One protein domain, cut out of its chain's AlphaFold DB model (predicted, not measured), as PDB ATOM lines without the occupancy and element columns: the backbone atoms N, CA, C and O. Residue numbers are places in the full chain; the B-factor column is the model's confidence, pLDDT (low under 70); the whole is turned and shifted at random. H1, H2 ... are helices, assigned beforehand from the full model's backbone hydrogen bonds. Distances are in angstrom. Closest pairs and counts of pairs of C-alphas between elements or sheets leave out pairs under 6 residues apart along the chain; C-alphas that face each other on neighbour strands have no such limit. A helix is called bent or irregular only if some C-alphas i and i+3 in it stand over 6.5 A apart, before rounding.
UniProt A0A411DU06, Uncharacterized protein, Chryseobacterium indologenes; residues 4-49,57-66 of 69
ATOM      1  N   LEU A   4      32.475  29.492 -36.324       76.69
ATOM      2  CA  LEU A   4      32.280  30.930 -36.144       76.69
ATOM      3  C   LEU A   4      31.953  31.254 -34.685       76.69
ATOM      4  O   LEU A   4      32.552  32.170 -34.150       76.69
ATOM      5  N   ARG A   5      31.096  30.461 -34.027       78.62
ATOM      6  CA  ARG A   5      30.712  30.689 -32.628       78.62
ATOM      7  C   ARG A   5      31.899  30.613 -31.659       78.62
ATOM      8  O   ARG A   5      31.887  31.341 -30.680       78.62
ATOM      9  N   TYR A   6      32.913  29.797 -31.953       78.00
ATOM     10  CA  TYR A   6      34.154  29.739 -31.172       78.00
ATOM     11  C   TYR A   6      34.984  31.030 -31.286       78.00
ATOM     12  O   TYR A   6      35.630  31.433 -30.329       78.00
ATOM     13  N   PHE A   7      34.947  31.700 -32.442       78.31
ATOM     14  CA  PHE A   7      35.693  32.943 -32.672       78.31
ATOM     15  C   PHE A   7      34.973  34.207 -32.194       78.31
ATOM     16  O   PHE A   7      35.599  35.265 -32.158       78.31
ATOM     17  N   LEU A   8      33.677  34.124 -31.873       83.56
ATOM     18  CA  LEU A   8      32.920  35.270 -31.373       83.56
ATOM     19  C   LEU A   8      33.271  35.524 -29.908       83.56
ATOM     20  O   LEU A   8      33.296  34.599 -29.097       83.56
ATOM     21  N   ASN A   9      33.506  36.787 -29.572       81.31
ATOM     22  CA  ASN A   9      33.745  37.237 -28.203       81.31
ATOM     23  C   ASN A   9      32.490  37.894 -27.606       81.31
ATOM     24  O   ASN A   9      31.508  38.136 -28.311       81.31
ATOM     25  N   ASP A  10      32.512  38.198 -26.306       82.69
ATOM     26  CA  ASP A  10      31.365  38.780 -25.589       82.69
ATOM     27  C   ASP A  10      30.813  40.067 -26.238       82.69
ATOM     28  O   ASP A  10      29.602  40.314 -26.189       82.69
ATOM     29  N   ASP A  11      31.666  40.858 -26.897       86.81
ATOM     30  CA  ASP A  11      31.254  42.058 -27.631       86.81
ATOM     31  C   ASP A  11      30.464  41.706 -28.902       86.81
ATOM     32  O   ASP A  11      29.416  42.301 -29.167       86.81
ATOM     33  N   ASP A  12      30.882  40.683 -29.649       85.31
ATOM     34  CA  ASP A  12      30.128  40.174 -30.797       85.31
ATOM     35  C   ASP A  12      28.779  39.580 -30.362       85.31
ATOM     36  O   ASP A  12      27.743  39.836 -30.988       85.31
ATOM     37  N   PHE A  13      28.752  38.833 -29.249       83.81
ATOM     38  CA  PHE A  13      27.508  38.325 -28.658       83.81
ATOM     39  C   PHE A  13      26.548  39.471 -28.316       83.81
ATOM     40  O   PHE A  13      25.337  39.365 -28.547       83.81
ATOM     41  N   LYS A  14      27.080  40.578 -27.789       85.75
ATOM     42  CA  LYS A  14      26.302  41.774 -27.475       85.75
ATOM     43  C   LYS A  14      25.708  42.396 -28.737       85.75
ATOM     44  O   LYS A  14      24.502  42.632 -28.757       85.75
ATOM     45  N   VAL A  15      26.488  42.555 -29.805       86.88
ATOM     46  CA  VAL A  15      25.995  43.063 -31.099       86.88
ATOM     47  C   VAL A  15      24.901  42.155 -31.670       86.88
ATOM     48  O   VAL A  15      23.870  42.644 -32.137       86.88
ATOM     49  N   ILE A  16      25.072  40.833 -31.603       85.88
ATOM     50  CA  ILE A  16      24.074  39.864 -32.085       85.88
ATOM     51  C   ILE A  16      22.759  39.989 -31.298       85.88
ATOM     52  O   ILE A  16      21.665  39.931 -31.871       85.88
ATOM     53  N   LYS A  17      22.860  40.184 -29.980       84.69
ATOM     54  CA  LYS A  17      21.709  40.355 -29.090       84.69
ATOM     55  C   LYS A  17      21.004  41.695 -29.309       84.69
ATOM     56  O   LYS A  17      19.779  41.714 -29.392       84.69
ATOM     57  N   GLU A  18      21.754  42.786 -29.436       89.81
ATOM     58  CA  GLU A  18      21.225  44.138 -29.673       89.81
ATOM     59  C   GLU A  18      20.512  44.251 -31.025       89.81
ATOM     60  O   GLU A  18      19.465  44.885 -31.120       89.81
ATOM     61  N   ASN A  19      21.009  43.556 -32.051       87.69
ATOM     62  CA  ASN A  19      20.376  43.493 -33.371       87.69
ATOM     63  C   ASN A  19      19.231  42.469 -33.468       87.69
ATOM     64  O   ASN A  19      18.691  42.237 -34.549       87.69
ATOM     65  N   ASN A  20      18.839  41.848 -32.351       85.38
ATOM     66  CA  ASN A  20      17.711  40.924 -32.268       85.38
ATOM     67  C   ASN A  20      17.799  39.718 -33.232       85.38
ATOM     68  O   ASN A  20      16.775  39.170 -33.644       85.38
ATOM     69  N   PHE A  21      19.004  39.254 -33.583       82.50
ATOM     70  CA  PHE A  21      19.179  38.117 -34.501       82.50
ATOM     71  C   PHE A  21      18.573  36.814 -33.956       82.50
ATOM     72  O   PHE A  21      18.110  35.980 -34.730       82.50
ATOM     73  N   PHE A  22      18.478  36.659 -32.631       83.44
ATOM     74  CA  PHE A  22      17.811  35.518 -31.989       83.44
ATOM     75  C   PHE A  22      16.297  35.453 -32.236       83.44
ATOM     76  O   PHE A  22      15.696  34.401 -32.021       83.44
ATOM     77  N   SER A  23      15.675  36.539 -32.711       85.94
ATOM     78  CA  SER A  23      14.278  36.517 -33.158       85.94
ATOM     79  C   SER A  23      14.094  35.807 -34.503       85.94
ATOM     80  O   SER A  23      12.980  35.408 -34.838       85.94
ATOM     81  N   LEU A  24      15.178  35.606 -35.265       88.62
ATOM     82  CA  LEU A  24      15.151  34.879 -36.526       88.62
ATOM     83  C   LEU A  24      15.228  33.368 -36.242       88.62
ATOM     84  O   LEU A  24      16.267  32.890 -35.781       88.62
ATOM     85  N   PRO A  25      14.193  32.573 -36.577       86.56
ATOM     86  CA  PRO A  25      14.134  31.157 -36.200       86.56
ATOM     87  C   PRO A  25      15.305  30.335 -36.747       86.56
ATOM     88  O   PRO A  25      15.856  29.485 -36.053       86.56
ATOM     89  N   LYS A  26      15.728  30.630 -37.984       86.50
ATOM     90  CA  LYS A  26      16.868  29.963 -38.627       86.50
ATOM     91  C   LYS A  26      18.198  30.311 -37.961       86.50
ATOM     92  O   LYS A  26      19.069  29.453 -37.880       86.50
ATOM     93  N   PHE A  27      18.353  31.552 -37.496       85.88
ATOM     94  CA  PHE A  27      19.561  31.973 -36.791       85.88
ATOM     95  C   PHE A  27      19.617  31.341 -35.404       85.88
ATOM     96  O   PHE A  27      20.652  30.796 -35.042       85.88
ATOM     97  N   LYS A  28      18.502  31.346 -34.661       85.25
ATOM     98  CA  LYS A  28      18.415  30.711 -33.341       85.25
ATOM     99  C   LYS A  28      18.721  29.213 -33.407       85.25
ATOM    100  O   LYS A  28      19.559  28.745 -32.649       85.25
ATOM    101  N   ASP A  29      18.117  28.474 -34.339       85.50
ATOM    102  CA  ASP A  29      18.392  27.036 -34.453       85.50
ATOM    103  C   ASP A  29      19.838  26.756 -34.888       85.50
ATOM    104  O   ASP A  29      20.503  25.899 -34.304       85.50
ATOM    105  N   TRP A  30      20.374  27.519 -35.849       85.56
ATOM    106  CA  TRP A  30      21.792  27.426 -36.208       85.56
ATOM    107  C   TRP A  30      22.697  27.698 -35.001       85.56
ATOM    108  O   TRP A  30      23.607  26.919 -34.731       85.56
ATOM    109  N   TRP A  31      22.413  28.755 -34.245       85.56
ATOM    110  CA  TRP A  31      23.181  29.155 -33.075       85.56
ATOM    111  C   TRP A  31      23.180  28.092 -31.982       85.56
ATOM    112  O   TRP A  31      24.240  27.720 -31.478       85.56
ATOM    113  N   ASP A  32      22.003  27.567 -31.649       83.44
ATOM    114  CA  ASP A  32      21.842  26.546 -30.620       83.44
ATOM    115  C   ASP A  32      22.530  25.237 -31.017       83.44
ATOM    116  O   ASP A  32      22.951  24.476 -30.143       83.44
ATOM    117  N   ASN A  33      22.633  24.942 -32.316       82.06
ATOM    118  CA  ASN A  33      23.357  23.781 -32.838       82.06
ATOM    119  C   ASN A  33      24.872  24.020 -32.919       82.06
ATOM    120  O   ASN A  33      25.631  23.081 -32.695       82.06
ATOM    121  N   ALA A  34      25.306  25.261 -33.147       83.69
ATOM    122  CA  ALA A  34      26.715  25.637 -33.240       83.69
ATOM    123  C   ALA A  34      27.475  25.585 -31.901       83.69
ATOM    124  O   ALA A  34      28.692  25.730 -31.886       83.69
ATOM    125  N   ASP A  35      26.771  25.388 -30.783       82.31
ATOM    126  CA  ASP A  35      27.364  25.288 -29.444       82.31
ATOM    127  C   ASP A  35      28.304  24.086 -29.307       82.31
ATOM    128  O   ASP A  35      29.448  24.212 -28.882       82.31
ATOM    129  N   TYR A  36      27.827  22.920 -29.750       80.06
ATOM    130  CA  TYR A  36      28.615  21.691 -29.725       80.06
ATOM    131  C   TYR A  36      29.827  21.792 -30.646       80.06
ATOM    132  O   TYR A  36      30.913  21.351 -30.295       80.06
ATOM    133  N   ASP A  37      29.658  22.405 -31.816       79.69
ATOM    134  CA  ASP A  37      30.760  22.592 -32.753       79.69
ATOM    135  C   ASP A  37      31.823  23.544 -32.181       79.69
ATOM    136  O   ASP A  37      33.008  23.331 -32.416       79.69
ATOM    137  N   ALA A  38      31.434  24.559 -31.400       81.69
ATOM    138  CA  ALA A  38      32.383  25.410 -30.684       81.69
ATOM    139  C   ALA A  38      33.142  24.632 -29.594       81.69
ATOM    140  O   ALA A  38      34.360  24.766 -29.496       81.69
ATOM    141  N   TYR A  39      32.447  23.774 -28.838       78.94
ATOM    142  CA  TYR A  39      33.067  22.853 -27.877       78.94
ATOM    143  C   TYR A  39      34.051  21.892 -28.558       78.94
ATOM    144  O   TYR A  39      35.202  21.786 -28.143       78.94
ATOM    145  N   TYR A  40      33.632  21.246 -29.648       78.12
ATOM    146  CA  TYR A  40      34.467  20.329 -30.418       78.12
ATOM    147  C   TYR A  40      35.727  21.026 -30.946       78.12
ATOM    148  O   TYR A  40      36.819  20.473 -30.863       78.12
ATOM    149  N   VAL A  41      35.594  22.246 -31.470       77.06
ATOM    150  CA  VAL A  41      36.721  23.047 -31.976       77.06
ATOM    151  C   VAL A  41      37.682  23.437 -30.852       77.06
ATOM    152  O   VAL A  41      38.893  23.323 -31.038       77.06
ATOM    153  N   GLY A  42      37.167  23.834 -29.685       74.62
ATOM    154  CA  GLY A  42      37.989  24.067 -28.498       74.62
ATOM    155  C   GLY A  42      38.779  22.815 -28.121       74.62
ATOM    156  O   GLY A  42      40.003  22.810 -28.189       74.62
ATOM    157  N   GLU A  43      38.091  21.710 -27.844       72.62
ATOM    158  CA  GLU A  43      38.712  20.475 -27.345       72.62
ATOM    159  C   GLU A  43      39.632  19.771 -28.359       72.62
ATOM    160  O   GLU A  43      40.649  19.177 -27.980       72.62
ATOM    161  N   CYS A  44      39.281  19.807 -29.648       70.19
ATOM    162  CA  CYS A  44      39.954  19.017 -30.683       70.19
ATOM    163  C   CYS A  44      40.879  19.815 -31.601       70.19
ATOM    164  O   CYS A  44      41.828  19.230 -32.119       70.19
ATOM    165  N   GLU A  45      40.612  21.100 -31.853       68.19
ATOM    166  CA  GLU A  45      41.364  21.880 -32.852       68.19
ATOM    167  C   GLU A  45      42.333  22.891 -32.224       68.19
ATOM    168  O   GLU A  45      43.447  23.026 -32.731       68.19
ATOM    169  N   TYR A  46      41.951  23.582 -31.141       66.75
ATOM    170  CA  TYR A  46      42.737  24.708 -30.607       66.75
ATOM    171  C   TYR A  46      43.298  24.500 -29.192       66.75
ATOM    172  O   TYR A  46      44.439  24.886 -28.947       66.75
ATOM    173  N   GLU A  47      42.553  23.880 -28.273       66.19
ATOM    174  CA  GLU A  47      42.975  23.638 -26.877       66.19
ATOM    175  C   GLU A  47      43.466  22.197 -26.639       66.19
ATOM    176  O   GLU A  47      44.186  21.934 -25.678       66.19
ATOM    177  N   GLY A  48      43.193  21.286 -27.579       58.66
ATOM    178  CA  GLY A  48      44.057  20.141 -27.876       58.66
ATOM    179  C   GLY A  48      44.174  19.051 -26.804       58.66
ATOM    180  O   GLY A  48      45.286  18.595 -26.539       58.66
ATOM    181  N   SER A  49      43.054  18.563 -26.253       57.88
ATOM    182  CA  SER A  49      43.041  17.299 -25.485       57.88
ATOM    183  C   SER A  49      42.710  16.066 -26.336       57.88
ATOM    184  O   SER A  49      43.001  14.945 -25.924       57.88
ATOM    185  N   MET A  57      33.522  14.263 -26.218       73.25
ATOM    186  CA  MET A  57      32.220  13.783 -25.765       73.25
ATOM    187  C   MET A  57      31.225  13.761 -26.933       73.25
ATOM    188  O   MET A  57      31.165  14.718 -27.702       73.25
ATOM    189  N   ASP A  58      30.436  12.690 -27.058       77.94
ATOM    190  CA  ASP A  58      29.442  12.566 -28.130       77.94
ATOM    191  C   ASP A  58      28.390  13.687 -28.024       77.94
ATOM    192  O   ASP A  58      27.992  14.097 -26.928       77.94
ATOM    193  N   TYR A  59      27.885  14.153 -29.167       78.31
ATOM    194  CA  TYR A  59      26.856  15.186 -29.286       78.31
ATOM    195  C   TYR A  59      25.668  14.923 -28.359       78.31
ATOM    196  O   TYR A  59      25.173  15.835 -27.694       78.31
ATOM    197  N   ALA A  60      25.206  13.672 -28.298       79.25
ATOM    198  CA  ALA A  60      24.061  13.295 -27.477       79.25
ATOM    199  C   ALA A  60      24.343  13.412 -25.969       79.25
ATOM    200  O   ALA A  60      23.446  13.764 -25.202       79.25
ATOM    201  N   GLU A  61      25.570  13.127 -25.533       80.88
ATOM    202  CA  GLU A  61      25.982  13.252 -24.132       80.88
ATOM    203  C   GLU A  61      26.232  14.708 -23.753       80.88
ATOM    204  O   GLU A  61      25.752  15.172 -22.715       80.88
ATOM    205  N   TRP A  62      26.878  15.455 -24.646       80.88
ATOM    206  CA  TRP A  62      27.109  16.880 -24.480       80.88
ATOM    207  C   TRP A  62      25.783  17.650 -24.396       80.88
ATOM    208  O   TRP A  62      25.579  18.458 -23.494       80.88
ATOM    209  N   ARG A  63      24.804  17.323 -25.250       80.62
ATOM    210  CA  ARG A  63      23.460  17.928 -25.231       80.62
ATOM    211  C   ARG A  63      22.647  17.662 -23.972       80.62
ATOM    212  O   ARG A  63      21.789  18.478 -23.638       80.62
ATOM    213  N   LYS A  64      22.883  16.545 -23.281       82.25
ATOM    214  CA  LYS A  64      22.237  16.271 -21.987       82.25
ATOM    215  C   LYS A  64      22.746  17.212 -20.898       82.25
ATOM    216  O   LYS A  64      21.977  17.581 -20.019       82.25
ATOM    217  N   GLN A  65      24.019  17.599 -20.969       80.81
ATOM    218  CA  GLN A  65      24.654  18.522 -20.023       80.81
ATOM    219  C   GLN A  65      24.448  19.991 -20.428       80.81
ATOM    220  O   GLN A  65      24.336  20.861 -19.569       80.81
ATOM    221  N   HIS A  66      24.308  20.248 -21.732       79.69
ATOM    222  CA  HIS A  66      24.111  21.566 -22.333       79.69
ATOM    223  C   HIS A  66      22.813  21.609 -23.168       79.69
ATOM    224  O   HIS A  66      22.851  21.604 -24.410       79.69
TER     225      HIS A  66
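What this domain is: This is residues 4 to 49 and 57 to 66 of the 69 residues of an uncharacterized protein of Chryseobacterium indologenes (UniProt A0A411DU06). One long, kinked helix, H3, makes the longest axis, with short H1 packed on one side of its middle and short H4 crosswise on the other. H2 lies farther out on H1's side, with a gap to H3. The 56 printed residues include four named helices, H1 to H4, and no named strand: all helix. It is elongated, 35 by 22 by 15 A, and only just loose, close to compact; the radius of gyration of the C-alphas is 12.6 A.

Where its parts are: H3, residues 25 to 46, 29.8 A long, begins at C-alpha 25 (14.134, 31.157, -36.200), has a kink of 34 degrees near residue 36 and is only just irregular: C-alphas 43 and 46 are 6.7 A apart. H1 is residues 4 to 7, 5.3 A; H2 residues 10 to 18, 12.2 A; H4 residues 59 to 65, 10.1 A, ending at C-alpha 65 (24.654, 18.522, -20.023).

How they stand to each other: H1 touches H3; their closest C-alphas, Tyr 6 and Ala 38, are 4.7 A apart. With residue 36 alone H3 only just touches H4, about perpendicular at 80 degrees, with 3 pairs of C-alphas within 8 A, the closest Tyr 36 and Tyr 59, 6.8 A. H2 is apart from H1, H3 and H4. Every O i to N i+4 pair is within hydrogen-bond range in H2 and H4, and 14 of 18 in H3; H1 is too short for one.

The domain as a whole: Residues 50 to 56 are not printed, and C-alphas 49 and 57 are 11.4 A apart across the cut. Residues 45 to 49 have pLDDT under 70.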